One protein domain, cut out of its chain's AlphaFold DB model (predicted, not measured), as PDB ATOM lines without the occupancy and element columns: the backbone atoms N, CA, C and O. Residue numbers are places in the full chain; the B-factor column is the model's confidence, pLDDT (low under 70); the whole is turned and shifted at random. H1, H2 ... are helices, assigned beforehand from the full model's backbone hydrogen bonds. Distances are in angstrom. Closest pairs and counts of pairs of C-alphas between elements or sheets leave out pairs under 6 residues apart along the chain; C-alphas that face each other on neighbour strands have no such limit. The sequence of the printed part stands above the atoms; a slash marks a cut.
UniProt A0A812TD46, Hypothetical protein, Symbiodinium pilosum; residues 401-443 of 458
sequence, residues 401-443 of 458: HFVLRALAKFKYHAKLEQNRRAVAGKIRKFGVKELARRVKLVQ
ATOM      1  N   HIS A 401       9.984 -33.955 -73.636       78.94
ATOM      2  CA  HIS A 401       9.591 -33.010 -72.586       78.94
ATOM      3  C   HIS A 401       8.681 -33.667 -71.533       78.94
ATOM      4  O   HIS A 401       8.775 -33.359 -70.342       78.94
ATOM      5  N   PHE A 402       7.843 -34.627 -71.933       78.75
ATOM      6  CA  PHE A 402       6.984 -35.394 -71.030       78.75
ATOM      7  C   PHE A 402       7.786 -36.233 -70.016       78.75
ATOM      8  O   PHE A 402       7.398 -36.318 -68.846       78.75
ATOM      9  N   VAL A 403       8.946 -36.780 -70.407       82.06
ATOM     10  CA  VAL A 403       9.861 -37.484 -69.489       82.06
ATOM     11  C   VAL A 403      10.485 -36.493 -68.513       82.06
ATOM     12  O   VAL A 403      10.544 -36.766 -67.314       82.06
ATOM     13  N   LEU A 404      10.895 -35.313 -68.987       80.69
ATOM     14  CA  LEU A 404      11.453 -34.261 -68.129       80.69
ATOM     15  C   LEU A 404      10.437 -33.768 -67.087       80.69
ATOM     16  O   LEU A 404      10.778 -33.636 -65.907       80.69
ATOM     17  N   ARG A 405       9.174 -33.565 -67.484       78.69
ATOM     18  CA  ARG A 405       8.070 -33.222 -66.565       78.69
ATOM     19  C   ARG A 405       7.868 -34.310 -65.511       78.69
ATOM     20  O   ARG A 405       7.733 -34.006 -64.323       78.69
ATOM     21  N   ALA A 406       7.892 -35.575 -65.927       82.44
ATOM     22  CA  ALA A 406       7.775 -36.704 -65.016       82.44
ATOM     23  C   ALA A 406       8.964 -36.796 -64.052       82.44
ATOM     24  O   ALA A 406       8.749 -36.979 -62.859       82.44
ATOM     25  N   LEU A 407      10.199 -36.578 -64.514       78.44
ATOM     26  CA  LEU A 407      11.396 -36.534 -63.665       78.44
ATOM     27  C   LEU A 407      11.321 -35.422 -62.611       78.44
ATOM     28  O   LEU A 407      11.678 -35.643 -61.452       78.44
ATOM     29  N   ALA A 408      10.832 -34.237 -62.984       74.44
ATOM     30  CA  ALA A 408      10.626 -33.140 -62.040       74.44
ATOM     31  C   ALA A 408       9.613 -33.525 -60.947       74.44
ATOM     32  O   ALA A 408       9.894 -33.361 -59.754       74.44
ATOM     33  N   LYS A 409       8.475 -34.120 -61.337       76.44
ATOM     34  CA  LYS A 409       7.467 -34.641 -60.396       76.44
ATOM     35  C   LYS A 409       8.027 -35.772 -59.531       76.44
ATOM     36  O   LYS A 409       7.815 -35.778 -58.322       76.44
ATOM     37  N   PHE A 410       8.793 -36.686 -60.117       74.12
ATOM     38  CA  PHE A 410       9.425 -37.803 -59.420       74.12
ATOM     39  C   PHE A 410      10.350 -37.314 -58.296       74.12
ATOM     40  O   PHE A 410      10.216 -37.746 -57.150       74.12
ATOM     41  N   LYS A 411      11.225 -36.341 -58.586       73.00
ATOM     42  CA  LYS A 411      12.101 -35.716 -57.579       73.00
ATOM     43  C   LYS A 411      11.312 -35.013 -56.475       73.00
ATOM     44  O   LYS A 411      11.682 -35.104 -55.305       73.00
ATOM     45  N   TYR A 412      10.229 -34.327 -56.834       71.50
ATOM     46  CA  TYR A 412       9.363 -33.662 -55.863       71.50
ATOM     47  C   TYR A 412       8.706 -34.665 -54.900       71.50
ATOM     48  O   TYR A 412       8.782 -34.485 -53.684       71.50
ATOM     49  N   HIS A 413       8.146 -35.762 -55.419       68.56
ATOM     50  CA  HIS A 413       7.554 -36.821 -54.597       68.56
ATOM     51  C   HIS A 413       8.582 -37.511 -53.695       68.56
ATOM     52  O   HIS A 413       8.319 -37.676 -52.505       68.56
ATOM     53  N   ALA A 414       9.772 -37.831 -54.212       67.56
ATOM     54  CA  ALA A 414      10.849 -38.410 -53.408       67.56
ATOM     55  C   ALA A 414      11.250 -37.490 -52.238       67.56
ATOM     56  O   ALA A 414      11.407 -37.940 -51.100       67.56
ATOM     57  N   LYS A 415      11.340 -36.176 -52.485       69.00
ATOM     58  CA  LYS A 415      11.630 -35.178 -51.444       69.00
ATOM     59  C   LYS A 415      10.508 -35.083 -50.406       69.00
ATOM     60  O   LYS A 415      10.786 -34.987 -49.211       69.00
ATOM     61  N   LEU A 416       9.243 -35.132 -50.833       66.81
ATOM     62  CA  LEU A 416       8.097 -35.155 -49.919       66.81
ATOM     63  C   LEU A 416       8.096 -36.399 -49.026       66.81
ATOM     64  O   LEU A 416       7.841 -36.280 -47.829       66.81
ATOM     65  N   GLU A 417       8.404 -37.576 -49.570       70.00
ATOM     66  CA  GLU A 417       8.510 -38.806 -48.780       70.00
ATOM     67  C   GLU A 417       9.659 -38.749 -47.773       70.00
ATOM     68  O   GLU A 417       9.470 -39.107 -46.608       70.00
ATOM     69  N   GLN A 418      10.823 -38.237 -48.176       70.25
ATOM     70  CA  GLN A 418      11.950 -38.031 -47.267       70.25
ATOM     71  C   GLN A 418      11.579 -37.072 -46.126       70.25
ATOM     72  O   GLN A 418      11.840 -37.365 -44.957       70.25
ATOM     73  N   ASN A 419      10.900 -35.966 -46.445       71.25
ATOM     74  CA  ASN A 419      10.402 -35.018 -45.452       71.25
ATOM     75  C   ASN A 419       9.373 -35.665 -44.516       71.25
ATOM     76  O   ASN A 419       9.464 -35.493 -43.303       71.25
ATOM     77  N   ARG A 420       8.432 -36.457 -45.048       71.62
ATOM     78  CA  ARG A 420       7.451 -37.205 -44.247       71.62
ATOM     79  C   ARG A 420       8.125 -38.185 -43.291       71.62
ATOM     80  O   ARG A 420       7.773 -38.205 -42.117       71.62
ATOM     81  N   ARG A 421       9.126 -38.945 -43.750       74.12
ATOM     82  CA  ARG A 421       9.916 -39.855 -42.898       74.12
ATOM     83  C   ARG A 421      10.678 -39.095 -41.812       74.12
ATOM     84  O   ARG A 421      10.657 -39.509 -40.656       74.12
ATOM     85  N   ALA A 422      11.292 -37.960 -42.149       73.00
ATOM     86  CA  ALA A 422      11.987 -37.114 -41.180       73.00
ATOM     87  C   ALA A 422      11.031 -36.530 -40.124       73.00
ATOM     88  O   ALA A 422      11.361 -36.504 -38.938       73.00
ATOM     89  N   VAL A 423       9.832 -36.099 -40.532       73.38
ATOM     90  CA  VAL A 423       8.783 -35.627 -39.619       73.38
ATOM     91  C   VAL A 423       8.270 -36.769 -38.747       73.38
ATOM     92  O   VAL A 423       8.209 -36.600 -37.535       73.38
ATOM     93  N   ALA A 424       7.991 -37.948 -39.307       72.00
ATOM     94  CA  ALA A 424       7.580 -39.124 -38.541       72.00
ATOM     95  C   ALA A 424       8.644 -39.541 -37.508       72.00
ATOM     96  O   ALA A 424       8.311 -39.820 -36.357       72.00
ATOM     97  N   GLY A 425       9.929 -39.506 -37.877       72.94
ATOM     98  CA  GLY A 425      11.041 -39.734 -36.952       72.94
ATOM     99  C   GLY A 425      11.109 -38.690 -35.832       72.94
ATOM    100  O   GLY A 425      11.313 -39.039 -34.671       72.94
ATOM    101  N   LYS A 426      10.865 -37.410 -36.143       73.31
ATOM    102  CA  LYS A 426      10.779 -36.338 -35.138       73.31
ATOM    103  C   LYS A 426       9.548 -36.477 -34.238       73.31
ATOM    104  O   LYS A 426       9.672 -36.257 -33.040       73.31
ATOM    105  N   ILE A 427       8.395 -36.879 -34.775       72.31
ATOM    106  CA  ILE A 427       7.185 -37.166 -33.991       72.31
ATOM    107  C   ILE A 427       7.450 -38.321 -33.023       72.31
ATOM    108  O   ILE A 427       7.116 -38.201 -31.851       72.31
ATOM    109  N   ARG A 428       8.110 -39.398 -33.468       75.12
ATOM    110  CA  ARG A 428       8.516 -40.503 -32.580       75.12
ATOM    111  C   ARG A 428       9.480 -40.048 -31.482       75.12
ATOM    112  O   ARG A 428       9.373 -40.517 -30.360       75.12
ATOM    113  N   LYS A 429      10.410 -39.140 -31.798       72.62
ATOM    114  CA  LYS A 429      11.442 -38.673 -30.859       72.62
ATOM    115  C   LYS A 429      10.945 -37.637 -29.846       72.62
ATOM    116  O   LYS A 429      11.437 -37.616 -28.725       72.62
ATOM    117  N   PHE A 430      10.036 -36.749 -30.244       74.75
ATOM    118  CA  PHE A 430       9.639 -35.592 -29.433       74.75
ATOM    119  C   PHE A 430       8.154 -35.595 -29.046       74.75
ATOM    120  O   PHE A 430       7.761 -34.855 -28.155       74.75
ATOM    121  N   GLY A 431       7.316 -36.415 -29.681       74.12
ATOM    122  CA  GLY A 431       5.862 -36.325 -29.558       74.12
ATOM    123  C   GLY A 431       5.275 -35.146 -30.349       74.12
ATOM    124  O   GLY A 431       5.941 -34.150 -30.636       74.12
ATOM    125  N   VAL A 432       3.998 -35.257 -30.732       73.38
ATOM    126  CA  VAL A 432       3.326 -34.289 -31.627       73.38
ATOM    127  C   VAL A 432       3.245 -32.883 -31.010       73.38
ATOM    128  O   VAL A 432       3.512 -31.897 -31.697       73.38
ATOM    129  N   LYS A 433       2.929 -32.783 -29.709       74.12
ATOM    130  CA  LYS A 433       2.744 -31.497 -29.002       74.12
ATOM    131  C   LYS A 433       4.043 -30.690 -28.877       74.12
ATOM    132  O   LYS A 433       4.053 -29.494 -29.155       74.12
ATOM    133  N   GLU A 434       5.146 -31.341 -28.517       75.69
ATOM    134  CA  GLU A 434       6.456 -30.688 -28.373       75.69
ATOM    135  C   GLU A 434       7.047 -30.293 -29.735       75.69
ATOM    136  O   GLU A 434       7.658 -29.231 -29.875       75.69
ATOM    137  N   LEU A 435       6.809 -31.094 -30.780       72.38
ATOM    138  CA  LEU A 435       7.223 -30.742 -32.136       72.38
ATOM    139  C   LEU A 435       6.486 -29.494 -32.649       72.38
ATOM    140  O   LEU A 435       7.124 -28.609 -33.218       72.38
ATOM    141  N   ALA A 436       5.176 -29.387 -32.402       74.06
ATOM    142  CA  ALA A 436       4.385 -28.207 -32.755       74.06
ATOM    143  C   ALA A 436       4.876 -26.947 -32.023       74.06
ATOM    144  O   ALA A 436       5.054 -25.899 -32.647       74.06
ATOM    145  N   ARG A 437       5.190 -27.063 -30.723       79.31
ATOM    146  CA  ARG A 437       5.755 -25.965 -29.922       79.31
ATOM    147  C   ARG A 437       7.093 -25.473 -30.484       79.31
ATOM    148  O   ARG A 437       7.308 -24.271 -30.605       79.31
ATOM    149  N   ARG A 438       7.981 -26.391 -30.882       77.06
ATOM    150  CA  ARG A 438       9.285 -26.054 -31.481       77.06
ATOM    151  C   ARG A 438       9.164 -25.413 -32.861       77.06
ATOM    152  O   ARG A 438       9.911 -24.485 -33.154       77.06
ATOM    153  N   VAL A 439       8.241 -25.885 -33.701       78.06
ATOM    154  CA  VAL A 439       7.979 -25.276 -35.018       78.06
ATOM    155  C   VAL A 439       7.470 -23.845 -34.854       78.06
ATOM    156  O   VAL A 439       7.992 -22.949 -35.515       78.06
ATOM    157  N   LYS A 440       6.537 -23.619 -33.920       80.31
ATOM    158  CA  LYS A 440       6.017 -22.285 -33.605       80.31
ATOM    159  C   LYS A 440       7.134 -21.328 -33.166       80.31
ATOM    160  O   LYS A 440       7.266 -20.250 -33.733       80.31
ATOM    161  N   LEU A 441       8.022 -21.778 -32.274       79.31
ATOM    162  CA  LEU A 441       9.166 -20.985 -31.803       79.31
ATOM    163  C   LEU A 441      10.138 -20.598 -32.939       79.31
ATOM    164  O   LEU A 441      10.713 -19.512 -32.937       79.31
ATOM    165  N   VAL A 442      10.348 -21.487 -33.920       77.19
ATOM    166  CA  VAL A 442      11.194 -21.193 -35.092       77.19
ATOM    167  C   VAL A 442      10.507 -20.208 -36.039       77.19
ATOM    168  O   VAL A 442      11.171 -19.308 -36.545       77.19
ATOM    169  N   GLN A 443       9.196 -20.344 -36.263       74.88
ATOM    170  CA  GLN A 443       8.424 -19.415 -37.096       74.88
ATOM    171  C   GLN A 443       8.381 -18.008 -36.489       74.88
ATOM    172  O   GLN A 443       8.606 -17.035 -37.203       74.88
TER     173      GLN A 443
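What this domain is: This is residues 401 to 443 of the 458 residues of the protein "Hypothetical protein" of Symbiodinium pilosum (UniProt A0A812TD46). A long helix, H1, and a short one, H2, meet near their ends as an L, slightly closed. H1 makes the long arm, with residues 401 to 422 sticking out free, and H2 folds back from its far end. The printed part has 43 residues with two named helices, H1 then H2, and no named strand; the class is all helix. It is extended, with a radius of gyration of the C-alphas of 15.1 A and spans of 44 by 21 by 9 A.

How they stand to each other: H1, residues 401 to 430, and H2, residues 432 to 443, are close but not clearly touching; their closest C-alphas, those of Ile 427 and Leu 435, are 6.7 A apart. They run opposite ways at a steep tilt of 65 degrees. In H1 and H2 every O i to N i+4 pair is within hydrogen-bond range.

Where its parts are: H1 runs 43.2 A from C-alpha 401 at (9.591, -33.010, -72.586) to C-alpha 430 at (9.639, -35.592, -29.433). H2 spans 16.6 A and ends at C-alpha 443, (8.424, -19.415, -37.096).

The domain as a whole: The two farthest C-alphas, those of His 401 and Glu 434, are 44.4 A apart. The printed part has no cut, and the link from H1 to H2 is tight, with 1 residue. Mean pLDDT of the printed part is 74.6; residues 413 to 416 are under 70.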